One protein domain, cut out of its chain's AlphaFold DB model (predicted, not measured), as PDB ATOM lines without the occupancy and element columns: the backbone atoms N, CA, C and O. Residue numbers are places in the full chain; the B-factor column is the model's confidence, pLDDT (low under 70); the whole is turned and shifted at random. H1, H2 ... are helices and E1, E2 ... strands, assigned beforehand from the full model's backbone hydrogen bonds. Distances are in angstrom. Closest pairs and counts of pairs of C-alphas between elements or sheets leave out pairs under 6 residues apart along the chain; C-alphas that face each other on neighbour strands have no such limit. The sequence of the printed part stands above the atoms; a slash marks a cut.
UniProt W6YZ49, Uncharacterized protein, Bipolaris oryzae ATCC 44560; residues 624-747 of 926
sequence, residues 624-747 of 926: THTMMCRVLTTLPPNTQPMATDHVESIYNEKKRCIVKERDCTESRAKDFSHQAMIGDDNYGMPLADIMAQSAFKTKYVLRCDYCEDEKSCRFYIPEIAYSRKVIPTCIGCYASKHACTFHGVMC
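This is residues 624 to 747 of the 926 residues of an uncharacterized protein of Bipolaris oryzae ATCC 44560 (UniProt W6YZ49). A very short ribbon of two antiparallel strands, E1 and E2, lies in the middle of mostly crossed helices. H2 and H3 cross at 64 degrees towards one end of the longest axis, where Asp 663 in the link between them lies, the unnamed stretch 694 to 713 reaches the other end with Lys 699, and H1 touches H4, H5 and H7. The 124 printed residues, with seven named helices and two strands in the order H1 H2 H3 E1 H4 E2 H5 H6 H7, are mostly helix and compact, with a radius of gyration of the C-alphas of 14.4 A and spans of 43 by 33 by 24 A.

H1, residues 624 to 633, is the hub. It touches H4, residues 687 to 693, at a steep tilt of 54 degrees; the closest C-alphas, of Val 631 and Met 691, are 6.7 A apart. It touches H5, residues 718 to 724, about perpendicular at 75 degrees, closest at the C-alphas of Thr 633 and Tyr 722, 4.6 A. It touches H7, residues 741 to 747, closest at the C-alphas of His 625 and His 743, 6.1 A. H2, residues 644 to 662, touches H3, residues 666 to 678, with residues 651 to 659 alone, closest at the C-alphas of Lys 655 and Ser 673, 5.2 A. H6, residues 731 to 736, touches H3, closest at the C-alphas of Gln 675 and Ile 731, 5.4 A. Strands E1, residues 684 to 686, and E2, residues 714 to 716, are antiparallel neighbours, with N 685 and O 715 2.8 A apart, within hydrogen-bond range. Every O i to N i+4 pair is within range in H1, H2, H4 and H6, against 7 of 9 in H3, 2 of 3 in H5 and 0 of 3 in H7, where 2 of 4 O i to N i+3 pairs are.

H1 begins at C-alpha 624 (28.442, -40.713, -37.066) and H7 ends at C-alpha 747 (33.501, -30.102, -39.645). H2 is 26.4 A long, H3 18.5 A and H1 14.1 A.

The C-alphas farthest apart, of Asp 663 and Lys 699, are 43.5 A apart. The printed part has no cut, and the link from H4 to E2 is long. The mean pLDDT of the printed part is 75.2, with 46 residues under 70, among them 735 to 747.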
ATOM      1  N   THR A 624      28.410 -40.859 -38.527       50.56
ATOM      2  CA  THR A 624      28.442 -40.713 -37.066       50.56
ATOM      3  C   THR A 624      27.334 -39.804 -36.533       50.56
ATOM      4  O   THR A 624      26.683 -40.152 -35.554       50.56
ATOM      5  N   HIS A 625      27.064 -38.668 -37.184       55.00
ATOM      6  CA  HIS A 625      25.980 -37.765 -36.782       55.00
ATOM      7  C   HIS A 625      24.616 -38.446 -36.923       55.00
ATOM      8  O   HIS A 625      23.804 -38.413 -36.004       55.00
ATOM      9  N   THR A 626      24.393 -39.128 -38.047       54.28
ATOM     10  CA  THR A 626      23.157 -39.876 -38.296       54.28
ATOM     11  C   THR A 626      22.970 -41.004 -37.284       54.28
ATOM     12  O   THR A 626      21.866 -41.199 -36.782       54.28
ATOM     13  N   MET A 627      24.040 -41.723 -36.933       58.56
ATOM     14  CA  MET A 627      24.009 -42.734 -35.875       58.56
ATOM     15  C   MET A 627      23.664 -42.119 -34.514       58.56
ATOM     16  O   MET A 627      22.792 -42.642 -33.830       58.56
ATOM     17  N   MET A 628      24.288 -41.001 -34.140       62.25
ATOM     18  CA  MET A 628      24.031 -40.344 -32.854       62.25
ATOM     19  C   MET A 628      22.610 -39.793 -32.754       62.25
ATOM     20  O   MET A 628      21.941 -40.034 -31.757       62.25
ATOM     21  N   CYS A 629      22.107 -39.130 -33.797       62.72
ATOM     22  CA  CYS A 629      20.711 -38.701 -33.849       62.72
ATOM     23  C   CYS A 629      19.758 -39.890 -33.692       62.72
ATOM     24  O   CYS A 629      18.771 -39.783 -32.974       62.72
ATOM     25  N   ARG A 630      20.069 -41.042 -34.304       62.75
ATOM     26  CA  ARG A 630      19.273 -42.266 -34.137       62.75
ATOM     27  C   ARG A 630      19.309 -42.762 -32.698       62.75
ATOM     28  O   ARG A 630      18.245 -42.931 -32.123       62.75
ATOM     29  N   VAL A 631      20.493 -42.946 -32.110       66.19
ATOM     30  CA  VAL A 631      20.635 -43.412 -30.720       66.19
ATOM     31  C   VAL A 631      19.855 -42.507 -29.763       66.19
ATOM     32  O   VAL A 631      19.057 -43.007 -28.982       66.19
ATOM     33  N   LEU A 632      20.004 -41.186 -29.887       70.19
ATOM     34  CA  LEU A 632      19.347 -40.226 -28.995       70.19
ATOM     35  C   LEU A 632      17.831 -40.130 -29.185       70.19
ATOM     36  O   LEU A 632      17.135 -39.769 -28.249       70.19
ATOM     37  N   THR A 633      17.309 -40.424 -30.375       69.38
ATOM     38  CA  THR A 633      15.860 -40.366 -30.657       69.38
ATOM     39  C   THR A 633      15.185 -41.738 -30.592       69.38
ATOM     40  O   THR A 633      14.008 -41.866 -30.918       69.38
ATOM     41  N   THR A 634      15.909 -42.784 -30.182       63.66
ATOM     42  CA  THR A 634      15.369 -44.145 -30.094       63.66
ATOM     43  C   THR A 634      14.525 -44.292 -28.828       63.66
ATOM     44  O   THR A 634      15.061 -44.441 -27.738       63.66
ATOM     45  N   LEU A 635      13.199 -44.283 -28.981       58.53
ATOM     46  CA  LEU A 635      12.250 -44.437 -27.871       58.53
ATOM     47  C   LEU A 635      12.331 -45.835 -27.233       58.53
ATOM     48  O   LEU A 635      12.241 -46.826 -27.968       58.53
ATOM     49  N   PRO A 636      12.440 -45.972 -25.905       62.44
ATOM     50  CA  PRO A 636      12.378 -47.276 -25.251       62.44
ATOM     51  C   PRO A 636      11.087 -48.055 -25.584       62.44
ATOM     52  O   PRO A 636      10.074 -47.464 -25.979       62.44
ATOM     53  N   PRO A 637      11.075 -49.394 -25.449       51.12
ATOM     54  CA  PRO A 637       9.852 -50.181 -25.612       51.12
ATOM     55  C   PRO A 637       8.715 -49.636 -24.733       51.12
ATOM     56  O   PRO A 637       8.934 -49.328 -23.566       51.12
ATOM     57  N   ASN A 638       7.504 -49.542 -25.289       58.34
ATOM     58  CA  ASN A 638       6.292 -49.056 -24.607       58.34
ATOM     59  C   ASN A 638       6.315 -47.587 -24.145       58.34
ATOM     60  O   ASN A 638       5.421 -47.170 -23.415       58.34
ATOM     61  N   THR A 639       7.282 -46.786 -24.591       63.22
ATOM     62  CA  THR A 639       7.278 -45.332 -24.359       63.22
ATOM     63  C   THR A 639       6.670 -44.589 -25.547       63.22
ATOM     64  O   THR A 639       6.815 -45.001 -26.702       63.22
ATOM     65  N   GLN A 640       5.962 -43.494 -25.267       71.88
ATOM     66  CA  GLN A 640       5.463 -42.572 -26.286       71.88
ATOM     67  C   GLN A 640       6.301 -41.288 -26.297       71.88
ATOM     68  O   GLN A 640       6.839 -40.908 -25.256       71.88
ATOM     69  N   PRO A 641       6.400 -40.594 -27.447       82.06
ATOM     70  CA  PRO A 641       6.979 -39.259 -27.483       82.06
ATOM     71  C   PRO A 641       6.300 -38.339 -26.470       82.06
ATOM     72  O   PRO A 641       5.074 -38.352 -26.336       82.06
ATOM     73  N   MET A 642       7.079 -37.490 -25.801       87.56
ATOM     74  CA  MET A 642       6.504 -36.472 -24.927       87.56
ATOM     75  C   MET A 642       5.791 -35.424 -25.790       87.56
ATOM     76  O   MET A 642       6.367 -34.946 -26.769       87.56
ATOM     77  N   ALA A 643       4.548 -35.068 -25.455       86.50
ATOM     78  CA  ALA A 643       3.776 -34.093 -26.225       86.50
ATOM     79  C   ALA A 643       4.537 -32.761 -26.351       86.50
ATOM     80  O   ALA A 643       5.040 -32.241 -25.353       86.50
ATOM     81  N   THR A 644       4.617 -32.203 -27.562       84.19
ATOM     82  CA  THR A 644       5.403 -30.988 -27.840       84.19
ATOM     83  C   THR A 644       5.002 -29.828 -26.933       84.19
ATOM     84  O   THR A 644       5.878 -29.210 -26.335       84.19
ATOM     85  N   ASP A 645       3.701 -29.613 -26.731       87.00
ATOM     86  CA  ASP A 645       3.174 -28.545 -25.870       87.00
ATOM     87  C   ASP A 645       3.608 -28.714 -24.409       87.00
ATOM     88  O   ASP A 645       3.900 -27.744 -23.710       87.00
ATOM     89  N   HIS A 646       3.718 -29.963 -23.946       89.56
ATOM     90  CA  HIS A 646       4.207 -30.261 -22.604       89.56
ATOM     91  C   HIS A 646       5.703 -29.945 -22.479       89.56
ATOM     92  O   HIS A 646       6.122 -29.285 -21.527       89.56
ATOM     93  N   VAL A 647       6.502 -30.333 -23.479       87.38
ATOM     94  CA  VAL A 647       7.936 -30.009 -23.539       87.38
ATOM     95  C   VAL A 647       8.164 -28.493 -23.602       87.38
ATOM     96  O   VAL A 647       9.072 -27.978 -22.948       87.38
ATOM     97  N   GLU A 648       7.352 -27.768 -24.376       88.50
ATOM     98  CA  GLU A 648       7.411 -26.308 -24.476       88.50
ATOM     99  C   GLU A 648       6.997 -25.621 -23.176       88.50
ATOM    100  O   GLU A 648       7.646 -24.656 -22.776       88.50
ATOM    101  N   SER A 649       5.982 -26.138 -22.479       92.06
ATOM    102  CA  SER A 649       5.577 -25.643 -21.162       92.06
ATOM    103  C   SER A 649       6.729 -25.728 -20.154       92.06
ATOM    104  O   SER A 649       7.111 -24.707 -19.579       92.06
ATOM    105  N   ILE A 650       7.368 -26.901 -20.032       91.81
ATOM    106  CA  ILE A 650       8.528 -27.115 -19.143       91.81
ATOM    107  C   ILE A 650       9.684 -26.184 -19.530       91.81
ATOM    108  O   ILE A 650      10.312 -25.553 -18.676       91.81
ATOM    109  N   TYR A 651       9.967 -26.061 -20.830       91.94
ATOM    110  CA  TYR A 651      11.011 -25.170 -21.331       91.94
ATOM    111  C   TYR A 651      10.736 -23.699 -20.980       91.94
ATOM    112  O   TYR A 651      11.632 -23.004 -20.498       91.94
ATOM    113  N   ASN A 652       9.508 -23.224 -21.194       92.56
ATOM    114  CA  ASN A 652       9.103 -21.846 -20.917       92.56
ATOM    115  C   ASN A 652       9.059 -21.546 -19.415       92.56
ATOM    116  O   ASN A 652       9.356 -20.424 -19.001       92.56
ATOM    117  N   GLU A 653       8.718 -22.531 -18.589       93.81
ATOM    118  CA  GLU A 653       8.825 -22.438 -17.135       93.81
ATOM    119  C   GLU A 653      10.285 -22.276 -16.697       93.81
ATOM    120  O   GLU A 653      10.612 -21.258 -16.080       93.81
ATOM    121  N   LYS A 654      11.188 -23.180 -17.114       92.56
ATOM    122  CA  LYS A 654      12.626 -23.065 -16.804       92.56
ATOM    123  C   LYS A 654      13.207 -21.737 -17.302       92.56
ATOM    124  O   LYS A 654      13.960 -21.090 -16.576       92.56
ATOM    125  N   LYS A 655      12.809 -21.281 -18.496       93.94
ATOM    126  CA  LYS A 655      13.229 -19.989 -19.061       93.94
ATOM    127  C   LYS A 655      12.804 -18.812 -18.192       93.94
ATOM    128  O   LYS A 655      13.633 -17.945 -17.924       93.94
ATOM    129  N   ARG A 656      11.549 -18.776 -17.732       93.56
ATOM    130  CA  ARG A 656      11.050 -17.707 -16.849       93.56
ATOM    131  C   ARG A 656      11.785 -17.684 -15.510       93.56
ATOM    132  O   ARG A 656      12.175 -16.603 -15.072       93.56
ATOM    133  N   CYS A 657      12.028 -18.847 -14.900       93.00
ATOM    134  CA  CYS A 657      12.800 -18.928 -13.657       93.00
ATOM    135  C   CYS A 657      14.228 -18.401 -13.853       93.00
ATOM    136  O   CYS A 657      14.668 -17.548 -13.092       93.00
ATOM    137  N   ILE A 658      14.908 -18.797 -14.933       91.69
ATOM    138  CA  ILE A 658      16.283 -18.357 -15.219       91.69
ATOM    139  C   ILE A 658      16.378 -16.851 -15.487       91.69
ATOM    140  O   ILE A 658      17.326 -16.217 -15.024       91.69
ATOM    141  N   VAL A 659      15.421 -16.264 -16.217       92.62
ATOM    142  CA  VAL A 659      15.367 -14.803 -16.422       92.62
ATOM    143  C   VAL A 659      15.295 -14.084 -15.076       92.62
ATOM    144  O   VAL A 659      16.029 -13.124 -14.866       92.62
ATOM    145  N   LYS A 660      14.460 -14.585 -14.155       92.56
ATOM    146  CA  LYS A 660      14.259 -13.996 -12.826       92.56
ATOM    147  C   LYS A 660      15.458 -14.199 -11.892       92.56
ATOM    148  O   LYS A 660      15.837 -13.272 -11.191       92.56
ATOM    149  N   GLU A 661      16.039 -15.395 -11.864       92.50
ATOM    150  CA  GLU A 661      17.123 -15.759 -10.940       92.50
ATOM    151  C   GLU A 661      18.483 -15.191 -11.350       92.50
ATOM    152  O   GLU A 661      19.297 -14.861 -10.493       92.50
ATOM    153  N   ARG A 662      18.754 -15.103 -12.658       88.94
ATOM    154  CA  ARG A 662      20.062 -14.681 -13.188       88.94
ATOM    155  C   ARG A 662      20.082 -13.263 -13.743       88.94
ATOM    156  O   ARG A 662      21.103 -12.882 -14.311       88.94
ATOM    157  N   ASP A 663      18.968 -12.542 -13.637       90.19
ATOM    158  CA  ASP A 663      18.781 -11.192 -14.181       90.19
ATOM    159  C   ASP A 663      19.337 -11.060 -15.613       90.19
ATOM    160  O   ASP A 663      20.231 -10.269 -15.921       90.19
ATOM    161  N   CYS A 664      18.890 -11.955 -16.500       88.56
ATOM    162  CA  CYS A 664      19.428 -12.069 -17.853       88.56
ATOM    163  C   CYS A 664      18.349 -11.936 -18.927       88.56
ATOM    164  O   CYS A 664      17.168 -12.190 -18.701       88.56
ATOM    165  N   THR A 665      18.762 -11.551 -20.137       88.56
ATOM    166  CA  THR A 665      17.833 -11.405 -21.261       88.56
ATOM    167  C   THR A 665      17.219 -12.744 -21.651       88.56
ATOM    168  O   THR A 665      17.873 -13.787 -21.595       88.56
ATOM    169  N   GLU A 666      15.986 -12.713 -22.162       84.88
ATOM    170  CA  GLU A 666      15.307 -13.917 -22.649       84.88
ATOM    171  C   GLU A 666      16.133 -14.714 -23.663       84.88
ATOM    172  O   GLU A 666      16.043 -15.937 -23.696       84.88
ATOM    173  N   SER A 667      16.929 -14.027 -24.488       79.00
ATOM    174  CA  SER A 667      17.819 -14.651 -25.468       79.00
ATOM    175  C   SER A 667      18.907 -15.491 -24.790       79.00
ATOM    176  O   SER A 667      19.091 -16.649 -25.152       79.00
ATOM    177  N   ARG A 668      19.561 -14.957 -23.746       80.25
ATOM    178  CA  ARG A 668      20.543 -15.707 -22.942       80.25
ATOM    179  C   ARG A 668      19.886 -16.825 -22.134       80.25
ATOM    180  O   ARG A 668      20.471 -17.896 -21.995       80.25
ATOM    181  N   ALA A 669      18.662 -16.613 -21.656       85.75
ATOM    182  CA  ALA A 669      17.920 -17.625 -20.917       85.75
ATOM    183  C   ALA A 669      17.587 -18.868 -21.761       85.75
ATOM    184  O   ALA A 669      17.435 -19.947 -21.191       85.75
ATOM    185  N   LYS A 670      17.519 -18.770 -23.101       84.25
ATOM    186  CA  LYS A 670      17.218 -19.921 -23.976       84.25
ATOM    187  C   LYS A 670      18.219 -21.064 -23.808       84.25
ATOM    188  O   LYS A 670      17.802 -22.201 -23.586       84.25
ATOM    189  N   ASP A 671      19.511 -20.757 -23.886       81.56
ATOM    190  CA  ASP A 671      20.581 -21.759 -23.813       81.56
ATOM    191  C   ASP A 671      20.680 -22.350 -22.402       81.56
ATOM    192  O   ASP A 671      20.746 -23.569 -22.234       81.56
ATOM    193  N   PHE A 672      20.568 -21.497 -21.379       86.00
ATOM    194  CA  PHE A 672      20.529 -21.939 -19.985       86.00
ATOM    195  C   PHE A 672      19.316 -22.825 -19.680       86.00
ATOM    196  O   PHE A 672      19.432 -23.748 -18.881       86.00
ATOM    197  N   SER A 673      18.172 -22.602 -20.334       89.44
ATOM    198  CA  SER A 673      16.976 -23.437 -20.155       89.44
ATOM    199  C   SER A 673      17.176 -24.833 -20.729       89.44
ATOM    200  O   SER A 673      16.830 -25.818 -20.084       89.44
ATOM    201  N   HIS A 674      17.788 -24.939 -21.912       88.31
ATOM    202  CA  HIS A 674      18.162 -26.235 -22.479       88.31
ATOM    203  C   HIS A 674      19.154 -26.970 -21.577       88.31
ATOM    204  O   HIS A 674      18.941 -28.138 -21.260       88.31
ATOM    205  N   GLN A 675      20.183 -26.270 -21.098       88.25
ATOM    206  CA  GLN A 675      21.158 -26.826 -20.166       88.25
ATOM    207  C   GLN A 675      20.495 -27.315 -18.867       88.25
ATOM    208  O   GLN A 675      20.761 -28.430 -18.426       88.25
ATOM    209  N   ALA A 676      19.591 -26.519 -18.292       90.31
ATOM    210  CA  ALA A 676      18.871 -26.849 -17.066       90.31
ATOM    211  C   ALA A 676      17.861 -27.992 -17.244       90.31
ATOM    212  O   ALA A 676      17.561 -28.690 -16.278       90.31
ATOM    213  N   MET A 677      17.309 -28.193 -18.443       93.31
ATOM    214  CA  MET A 677      16.499 -29.377 -18.735       93.31
ATOM    215  C   MET A 677      17.379 -30.621 -18.894       93.31
ATOM    216  O   MET A 677      17.085 -31.640 -18.295       93.31
ATOM    217  N   ILE A 678      18.476 -30.557 -19.655       92.19
ATOM    218  CA  ILE A 678      19.351 -31.727 -19.864       92.19
ATOM    219  C   ILE A 678      20.065 -32.142 -18.561       92.19
ATOM    220  O   ILE A 678      20.393 -33.313 -18.371       92.19
ATOM    221  N   GLY A 679      20.315 -31.193 -17.657       89.69
ATOM    222  CA  GLY A 679      20.865 -31.466 -16.327       89.69
ATOM    223  C   GLY A 679      19.869 -32.032 -15.319       89.69
ATOM    224  O   GLY A 679      20.295 -32.480 -14.263       89.69
ATOM    225  N   ASP A 680      18.574 -32.011 -15.628       92.19
ATOM    226  CA  ASP A 680      17.518 -32.548 -14.772       92.19
ATOM    227  C   ASP A 680      17.375 -34.055 -14.997       92.19
ATOM    228  O   ASP A 680      17.252 -34.494 -16.142       92.19
ATOM    229  N   ASP A 681      17.349 -34.852 -13.929       90.56
ATOM    230  CA  ASP A 681      17.203 -36.308 -14.030       90.56
ATOM    231  C   ASP A 681      15.887 -36.742 -14.690       90.56
ATOM    232  O   ASP A 681      15.829 -37.815 -15.288       90.56
ATOM    233  N   ASN A 682      14.855 -35.894 -14.655       92.38
ATOM    234  CA  ASN A 682      13.571 -36.183 -15.289       92.38
ATOM    235  C   ASN A 682      13.580 -35.975 -16.808       92.38
ATOM    236  O   ASN A 682      12.706 -36.488 -17.505       92.38
ATOM    237  N   TYR A 683      14.523 -35.186 -17.334       92.44
ATOM    238  CA  TYR A 683      14.492 -34.724 -18.729       92.44
ATOM    239  C   TYR A 683      15.792 -34.965 -19.491       92.44
ATOM    240  O   TYR A 683      15.802 -34.889 -20.725       92.44
ATOM    241  N   GLY A 684      16.881 -35.280 -18.795       92.25
ATOM    242  CA  GLY A 684      18.141 -35.666 -19.396       92.25
ATOM    243  C   GLY A 684      18.686 -36.977 -18.855       92.25
ATOM    244  O   GLY A 684      18.360 -37.404 -17.755       92.25
ATOM    245  N   MET A 685      19.546 -37.621 -19.635       92.56
ATOM    246  CA  MET A 685      20.047 -38.967 -19.384       92.56
ATOM    247  C   MET A 685      21.462 -39.149 -19.953       92.56
ATOM    248  O   MET A 685      21.758 -38.618 -21.033       92.56
ATOM    249  N   PRO A 686      22.353 -39.880 -19.259       90.12
ATOM    250  CA  PRO A 686      23.645 -40.291 -19.804       90.12
ATOM    251  C   PRO A 686      23.499 -41.121 -21.085       90.12
ATOM    252  O   PRO A 686      22.567 -41.909 -21.241       90.12
ATOM    253  N   LEU A 687      24.456 -40.997 -22.009       78.88
ATOM    254  CA  LEU A 687      24.405 -41.728 -23.282       78.88
ATOM    255  C   LEU A 687      24.421 -43.253 -23.099       78.88
ATOM    256  O   LEU A 687      23.761 -43.963 -23.856       78.88
ATOM    257  N   ALA A 688      25.155 -43.760 -22.106       72.31
ATOM    258  CA  ALA A 688      25.176 -45.185 -21.790       72.31
ATOM    259  C   ALA A 688      23.805 -45.710 -21.369       72.31
ATOM    260  O   ALA A 688      23.417 -46.789 -21.813       72.31
ATOM    261  N   ASP A 689      23.043 -44.924 -20.612       81.38
ATOM    262  CA  ASP A 689      21.701 -45.301 -20.174       81.38
ATOM    263  C   ASP A 689      20.708 -45.251 -21.345       81.38
ATOM    264  O   ASP A 689      19.928 -46.184 -21.523       81.38
ATOM    265  N   ILE A 690      20.817 -44.252 -22.232       77.00
ATOM    266  CA  ILE A 690      20.040 -44.192 -23.487       77.00
ATOM    267  C   ILE A 690      20.320 -45.428 -24.363       77.00
ATOM    268  O   ILE A 690      19.411 -46.044 -24.931       77.00
ATOM    269  N   MET A 691      21.589 -45.832 -24.470       67.25
ATOM    270  CA  MET A 691      21.973 -47.042 -25.201       67.25
ATOM    271  C   MET A 691      21.474 -48.314 -24.510       67.25
ATOM    272  O   MET A 691      20.977 -49.217 -25.189       67.25
ATOM    273  N   ALA A 692      21.532 -48.372 -23.179       67.62
ATOM    274  CA  ALA A 692      21.025 -49.491 -22.395       67.62
ATOM    275  C   ALA A 692      19.506 -49.655 -22.552       67.62
ATOM    276  O   ALA A 692      19.035 -50.779 -22.726       67.62
ATOM    277  N   GLN A 693      18.746 -48.555 -22.609       64.25
ATOM    278  CA  GLN A 693      17.310 -48.566 -22.923       64.25
ATOM    279  C   GLN A 693      17.004 -49.093 -24.333       64.25
ATOM    280  O   GLN A 693      15.931 -49.644 -24.583       64.25
ATOM    281  N   SER A 694      17.971 -48.983 -25.245       55.06
ATOM    282  CA  SER A 694      17.925 -49.584 -26.582       55.06
ATOM    283  C   SER A 694      18.456 -51.028 -26.616       55.06
ATOM    284  O   SER A 694      18.680 -51.573 -27.698       55.06
ATOM    285  N   ALA A 695      18.667 -51.643 -25.445       47.97
ATOM    286  CA  ALA A 695      19.255 -52.967 -25.240       47.97
ATOM    287  C   ALA A 695      20.717 -53.111 -25.715       47.97
ATOM    288  O   ALA A 695      21.173 -54.213 -26.017       47.97
ATOM    289  N   PHE A 696      21.481 -52.012 -25.752       48.72
ATOM    290  CA  PHE A 696      22.926 -52.029 -26.005       48.72
ATOM    291  C   PHE A 696      23.693 -51.847 -24.705       48.72
ATOM    292  O   PHE A 696      23.761 -50.749 -24.157       48.72
ATOM    293  N   LYS A 697      24.340 -52.919 -24.243       47.09
ATOM    294  CA  LYS A 697      25.293 -52.840 -23.138       47.09
ATOM    295  C   LYS A 697      26.692 -52.620 -23.699       47.09
ATOM    296  O   LYS A 697      27.287 -53.514 -24.295       47.09
ATOM    297  N   THR A 698      27.215 -51.415 -23.517       44.44
ATOM    298  CA  THR A 698      28.624 -51.116 -23.781       44.44
ATOM    299  C   THR A 698      29.441 -51.382 -22.517       44.44
ATOM    300  O   THR A 698      29.005 -51.071 -21.414       44.44
ATOM    301  N   LYS A 699      30.640 -51.953 -22.664       42.66
ATOM    302  CA  LYS A 699      31.632 -52.041 -21.574       42.66
ATOM    303  C   LYS A 699      32.512 -50.789 -21.475       42.66
ATOM    304  O   LYS A 699      33.506 -50.780 -20.759       42.66
ATOM    305  N   TYR A 700      32.204 -49.772 -22.273       46.41
ATOM    306  CA  TYR A 700      33.032 -48.597 -22.475       46.41
ATOM    307  C   TYR A 700      32.352 -47.331 -21.971       46.41
ATOM    308  O   TYR A 700      31.181 -47.128 -22.270       46.41
ATOM    309  N   VAL A 701      33.140 -46.456 -21.341       51.72
ATOM    310  CA  VAL A 701      32.731 -45.118 -20.887       51.72
ATOM    311  C   VAL A 701      32.323 -44.243 -22.079       51.72
ATOM    312  O   VAL A 701      33.122 -44.037 -23.003       51.72
ATOM    313  N   LEU A 702      31.098 -43.710 -22.059       59.81
ATOM    314  CA  LEU A 702      30.537 -42.874 -23.124       59.81
ATOM    315  C   LEU A 702      30.395 -41.404 -22.698       59.81
ATOM    316  O   LEU A 702      29.393 -40.999 -22.117       59.81
ATOM    317  N   ARG A 703      31.376 -40.567 -23.064       70.88
ATOM    318  CA  ARG A 703      31.332 -39.103 -22.874       70.88
ATOM    319  C   ARG A 703      31.948 -38.337 -24.045       70.88
ATOM    320  O   ARG A 703      32.743 -38.901 -24.796       70.88
ATOM    321  N   CYS A 704      31.585 -37.062 -24.204       69.19
ATOM    322  CA  CYS A 704      32.233 -36.160 -25.164       69.19
ATOM    323  C   CYS A 704      33.520 -35.549 -24.586       69.19
ATOM    324  O   CYS A 704      33.747 -35.620 -23.378       69.19
ATOM    325  N   ASP A 705      34.320 -34.891 -25.430       66.06
ATOM    326  CA  ASP A 705      35.603 -34.296 -25.019       66.06
ATOM    327  C   ASP A 705      35.467 -33.145 -24.008       66.06
ATOM    328  O   ASP A 705      36.436 -32.796 -23.341       66.06
ATOM    329  N   TYR A 706      34.269 -32.568 -23.886       72.19
ATOM    330  CA  TYR A 706      33.976 -31.399 -23.051       72.19
ATOM    331  C   TYR A 706      33.188 -31.732 -21.776       72.19
ATOM    332  O   TYR A 706      32.792 -30.820 -21.054       72.19
ATOM    333  N   CYS A 707      32.917 -33.011 -21.504       75.19
ATOM    334  CA  CYS A 707      32.276 -33.438 -20.258       75.19
ATOM    335  C   CYS A 707      33.293 -34.136 -19.358       75.19
ATOM    336  O   CYS A 707      34.071 -34.974 -19.825       75.19
ATOM    337  N   GLU A 708      33.274 -33.799 -18.072       76.44
ATOM    338  CA  GLU A 708      34.242 -34.274 -17.075       76.44
ATOM    339  C   GLU A 708      34.162 -35.786 -16.851       76.44
ATOM    340  O   GLU A 708      35.193 -36.435 -16.669       76.44
ATOM    341  N   ASP A 709      32.969 -36.364 -16.980       79.69
ATOM    342  CA  ASP A 709      32.700 -37.783 -16.781       79.69
ATOM    343  C   ASP A 709      31.448 -38.240 -17.572       79.69
ATOM    344  O   ASP A 709      30.830 -37.478 -18.319       79.69
ATOM    345  N   GLU A 710      31.118 -39.528 -17.482       75.06
ATOM    346  CA  GLU A 710      29.981 -40.146 -18.183       75.06
ATOM    347  C   GLU A 710      28.619 -39.727 -17.623       75.06
ATOM    348  O   GLU A 710      27.682 -39.516 -18.394       75.06
ATOM    349  N   LYS A 711      28.516 -39.531 -16.306       82.25
ATOM    350  CA  LYS A 711      27.278 -39.104 -15.647       82.25
ATOM    351  C   LYS A 711      26.974 -37.640 -15.948       82.25
ATOM    352  O   LYS A 711      25.808 -37.278 -16.082       82.25
ATOM    353  N   SER A 712      28.006 -36.808 -16.101       83.06
ATOM    354  CA  SER A 712      27.872 -35.408 -16.509       83.06
ATOM    355  C   SER A 712      27.671 -35.231 -18.020       83.06
ATOM    356  O   SER A 712      27.176 -34.191 -18.449       83.06
ATOM    357  N   CYS A 713      27.955 -36.238 -18.858       84.06
ATOM    358  CA  CYS A 713      27.713 -36.186 -20.305       84.06
ATOM    359  C   CYS A 713      26.274 -36.573 -20.690       84.06
ATOM    360  O   CYS A 713      26.028 -37.576 -21.367       84.06
ATOM    361  N   ARG A 714      25.315 -35.740 -20.286       91.69
ATOM    362  CA  ARG A 714      23.877 -35.998 -20.459       91.69
ATOM    363  C   ARG A 714      23.314 -35.419 -21.753       91.69
ATOM    364  O   ARG A 714      23.762 -34.367 -22.212       91.69
ATOM    365  N   PHE A 715      22.302 -36.085 -22.296       91.88
ATOM    366  CA  PHE A 715      21.478 -35.661 -23.432       91.88
ATOM    367  C   PHE A 715      20.012 -35.627 -23.012       91.88
ATOM    368  O   PHE A 715      19.689 -36.120 -21.942       91.88
ATOM    369  N   TYR A 716      19.118 -35.073 -23.830       91.75
ATOM    370  CA  TYR A 716      17.686 -35.261 -23.595       91.75
ATOM    371  C   TYR A 716      17.321 -36.747 -23.557       91.75
ATOM    372  O   TYR A 716      17.873 -37.530 -24.333       91.75
ATOM    373  N   ILE A 717      16.359 -37.108 -22.706       91.12
ATOM    374  CA  ILE A 717      15.721 -38.427 -22.785       91.12
ATOM    375  C   ILE A 717      15.111 -38.636 -24.184       91.12
ATOM    376  O   ILE A 717      14.698 -37.651 -24.821       91.12
ATOM    377  N   PRO A 718      15.040 -39.883 -24.687       83.94
ATOM    378  CA  PRO A 718      14.567 -40.154 -26.041       83.94
ATOM    379  C   PRO A 718      13.186 -39.577 -26.365       83.94
ATOM    380  O   PRO A 718      12.962 -39.107 -27.479       83.94
ATOM    381  N   GLU A 719      12.282 -39.542 -25.387       86.44
ATOM    382  CA  GLU A 719      10.916 -39.027 -25.487       86.44
ATOM    383  C   GLU A 719      10.883 -37.536 -25.836       86.44
ATOM    384  O   GLU A 719      10.024 -37.099 -26.603       86.44
ATOM    385  N   ILE A 720      11.840 -36.756 -25.320       87.06
ATOM    386  CA  ILE A 720      11.988 -35.325 -25.619       87.06
ATOM    387  C   ILE A 720      12.808 -35.127 -26.893       87.06
ATOM    388  O   ILE A 720      12.458 -34.294 -27.739       87.06
ATOM    389  N   ALA A 721      13.896 -35.887 -27.048       82.75
ATOM    390  CA  ALA A 721      14.781 -35.801 -28.206       82.75
ATOM    391  C   ALA A 721      14.028 -36.084 -29.517       82.75
ATOM    392  O   ALA A 721      14.224 -35.369 -30.506       82.75
ATOM    393  N   TYR A 722      13.138 -37.084 -29.500       76.62
ATOM    394  CA  TYR A 722      12.269 -37.451 -30.614       76.62
ATOM    395  C   TYR A 722      11.304 -36.315 -30.975       76.62
ATOM    396  O   TYR A 722      11.275 -35.882 -32.130       76.62
ATOM    397  N   SER A 723      10.567 -35.775 -29.997       77.31
ATOM    398  CA  SER A 723       9.566 -34.723 -30.232       77.31
ATOM    399  C   SER A 723      10.178 -33.416 -30.732       77.31
ATOM    400  O   SER A 723       9.639 -32.778 -31.635       77.31
ATOM    401  N   ARG A 724      11.342 -33.025 -30.200       73.44
ATOM    402  CA  ARG A 724      12.007 -31.765 -30.569       73.44
ATOM    403  C   ARG A 724      12.966 -31.873 -31.760       73.44
ATOM    404  O   ARG A 724      13.483 -30.842 -32.187       73.44
ATOM    405  N   LYS A 725      13.236 -33.077 -32.284       66.94
ATOM    406  CA  LYS A 725      14.252 -33.326 -33.333       66.94
ATOM    407  C   LYS A 725      15.618 -32.706 -32.974       66.94
ATOM    408  O   LYS A 725      16.233 -32.015 -33.788       66.94
ATOM    409  N   VAL A 726      16.051 -32.886 -31.724       65.00
ATOM    410  CA  VAL A 726      17.158 -32.107 -31.137       65.00
ATOM    411  C   VAL A 726      18.502 -32.429 -31.796       65.00
ATOM    412  O   VAL A 726      18.798 -33.570 -32.144       65.00
ATOM    413  N   ILE A 727      19.344 -31.405 -31.928       65.81
ATOM    414  CA  ILE A 727      20.745 -31.526 -32.344       65.81
ATOM    415  C   ILE A 727      21.515 -32.322 -31.267       65.81
ATOM    416  O   ILE A 727      21.378 -31.993 -30.091       65.81
ATOM    417  N   PRO A 728      22.352 -33.319 -31.622       67.38
ATOM    418  CA  PRO A 728      23.047 -34.195 -30.673       67.38
ATOM    419  C   PRO A 728      24.142 -33.441 -29.901       67.38
ATOM    420  O   PRO A 728      25.329 -33.527 -30.212       67.38
ATOM    421  N   THR A 729      23.724 -32.680 -28.895       82.19
ATOM    422  CA  THR A 729      24.580 -31.833 -28.064       82.19
ATOM    423  C   THR A 729      24.318 -32.184 -26.607       82.19
ATOM    424  O   THR A 729      23.178 -32.132 -26.152       82.19
ATOM    425  N   CYS A 730      25.365 -32.574 -25.883       86.56
ATOM    426  CA  CYS A 730      25.259 -32.843 -24.453       86.56
ATOM    427  C   CYS A 730      25.251 -31.544 -23.632       86.56
ATOM    428  O   CYS A 730      25.624 -30.477 -24.128       86.56
ATOM    429  N   ILE A 731      24.894 -31.648 -22.352       87.38
ATOM    430  CA  ILE A 731      24.838 -30.519 -21.409       87.38
ATOM    431  C   ILE A 731      26.122 -29.672 -21.371       87.38
ATOM    432  O   ILE A 731      26.046 -28.446 -21.456       87.38
ATOM    433  N   GLY A 732      27.305 -30.299 -21.306       80.12
ATOM    434  CA  GLY A 732      28.587 -29.580 -21.230       80.12
ATOM    435  C   GLY A 732      28.923 -28.800 -22.506       80.12
ATOM    436  O   GLY A 732      29.542 -27.735 -22.467       80.12
ATOM    437  N   CYS A 733      28.449 -29.278 -23.657       80.00
ATOM    438  CA  CYS A 733      28.654 -28.610 -24.942       80.00
ATOM    439  C   CYS A 733      27.640 -27.497 -25.202       80.00
ATOM    440  O   CYS A 733      27.970 -26.525 -25.880       80.00
ATOM    441  N   TYR A 734      26.438 -27.593 -24.627       75.94
ATOM    442  CA  TYR A 734      25.479 -26.487 -24.624       75.94
ATOM    443  C   TYR A 734      26.039 -25.259 -23.887       75.94
ATOM    444  O   TYR A 734      25.848 -24.136 -24.346       75.94
ATOM    445  N   ALA A 735      26.790 -25.467 -22.799       64.81
ATOM    446  CA  ALA A 735      27.374 -24.388 -21.998       64.81
ATOM    447  C   ALA A 735      28.593 -23.705 -22.650       64.81
ATOM    448  O   ALA A 735      28.826 -22.515 -22.448       64.81
ATOM    449  N   SER A 736      29.387 -24.448 -23.426       64.69
ATOM    450  CA  SER A 736      30.721 -24.013 -23.870       64.69
ATOM    451  C   SER A 736      30.779 -23.448 -25.297       64.69
ATOM    452  O   SER A 736      31.848 -23.040 -25.747       64.69
ATOM    453  N   LYS A 737      29.656 -23.414 -26.039       60.62
ATOM    454  CA  LYS A 737      29.585 -23.092 -27.488       60.62
ATOM    455  C   LYS A 737      30.481 -23.967 -28.383       60.62
ATOM    456  O   LYS A 737      30.583 -23.715 -29.586       60.62
ATOM    457  N   HIS A 738      31.133 -24.989 -27.834       62.38
ATOM    458  CA  HIS A 738      31.931 -25.929 -28.601       62.38
ATOM    459  C   HIS A 738      31.027 -26.946 -29.296       62.38
ATOM    460  O   HIS A 738      30.038 -27.421 -28.737       62.38
ATOM    461  N   ALA A 739      31.379 -27.306 -30.533       57.56
ATOM    462  CA  ALA A 739      30.709 -28.402 -31.214       57.56
ATOM    463  C   ALA A 739      30.991 -29.686 -30.430       57.56
ATOM    464  O   ALA A 739      32.133 -30.137 -30.370       57.56
ATOM    465  N   CYS A 740      29.947 -30.262 -29.831       64.75
ATOM    466  CA  CYS A 740      30.050 -31.533 -29.124       64.75
ATOM    467  C   CYS A 740      30.773 -32.558 -30.001       64.75
ATOM    468  O   CYS A 740      30.494 -32.596 -31.190       64.75
ATOM    469  N   THR A 741      31.665 -33.404 -29.478       60.78
ATOM    470  CA  THR A 741      32.381 -34.411 -30.296       60.78
ATOM    471  C   THR A 741      31.413 -35.304 -31.083       60.78
ATOM    472  O   THR A 741      31.699 -35.695 -32.211       60.78
ATOM    473  N   PHE A 742      30.209 -35.532 -30.547       59.03
ATOM    474  CA  PHE A 742      29.112 -36.241 -31.214       59.03
ATOM    475  C   PHE A 742      28.435 -35.440 -32.357       59.03
ATOM    476  O   PHE A 742      27.770 -36.016 -33.217       59.03
ATOM    477  N   HIS A 743      28.651 -34.123 -32.415       50.94
ATOM    478  CA  HIS A 743      28.222 -33.174 -33.453       50.94
ATOM    479  C   HIS A 743      29.370 -32.737 -34.404       50.94
ATOM    480  O   HIS A 743      29.169 -32.605 -35.612       50.94
ATOM    481  N   GLY A 744      30.594 -32.557 -33.893       42.78
ATOM    482  CA  GLY A 744      31.760 -31.948 -34.553       42.78
ATOM    483  C   GLY A 744      32.432 -32.785 -35.648       42.78
ATOM    484  O   GLY A 744      33.225 -32.252 -36.427       42.78
ATOM    485  N   VAL A 745      32.065 -34.064 -35.793       38.97
ATOM    486  CA  VAL A 745      32.509 -34.933 -36.907       38.97
ATOM    487  C   VAL A 745      32.090 -34.365 -38.281       38.97
ATOM    488  O   VAL A 745      32.743 -34.625 -39.291       38.97
ATOM    489  N   MET A 746      31.077 -33.490 -38.314       32.81
ATOM    490  CA  MET A 746      30.671 -32.692 -39.481       32.81
ATOM    491  C   MET A 746      31.783 -31.797 -40.054       32.81
ATOM    492  O   MET A 746      31.976 -31.729 -41.271       32.81
ATOM    493  N   CYS A 747      32.531 -31.102 -39.194       31.31
ATOM    494  CA  CYS A 747      33.501 -30.102 -39.645       31.31
ATOM    495  C   CYS A 747      34.797 -30.749 -40.155       31.31
ATOM    496  O   CYS A 747      35.379 -30.263 -41.120       31.31
TER     497      CYS A 747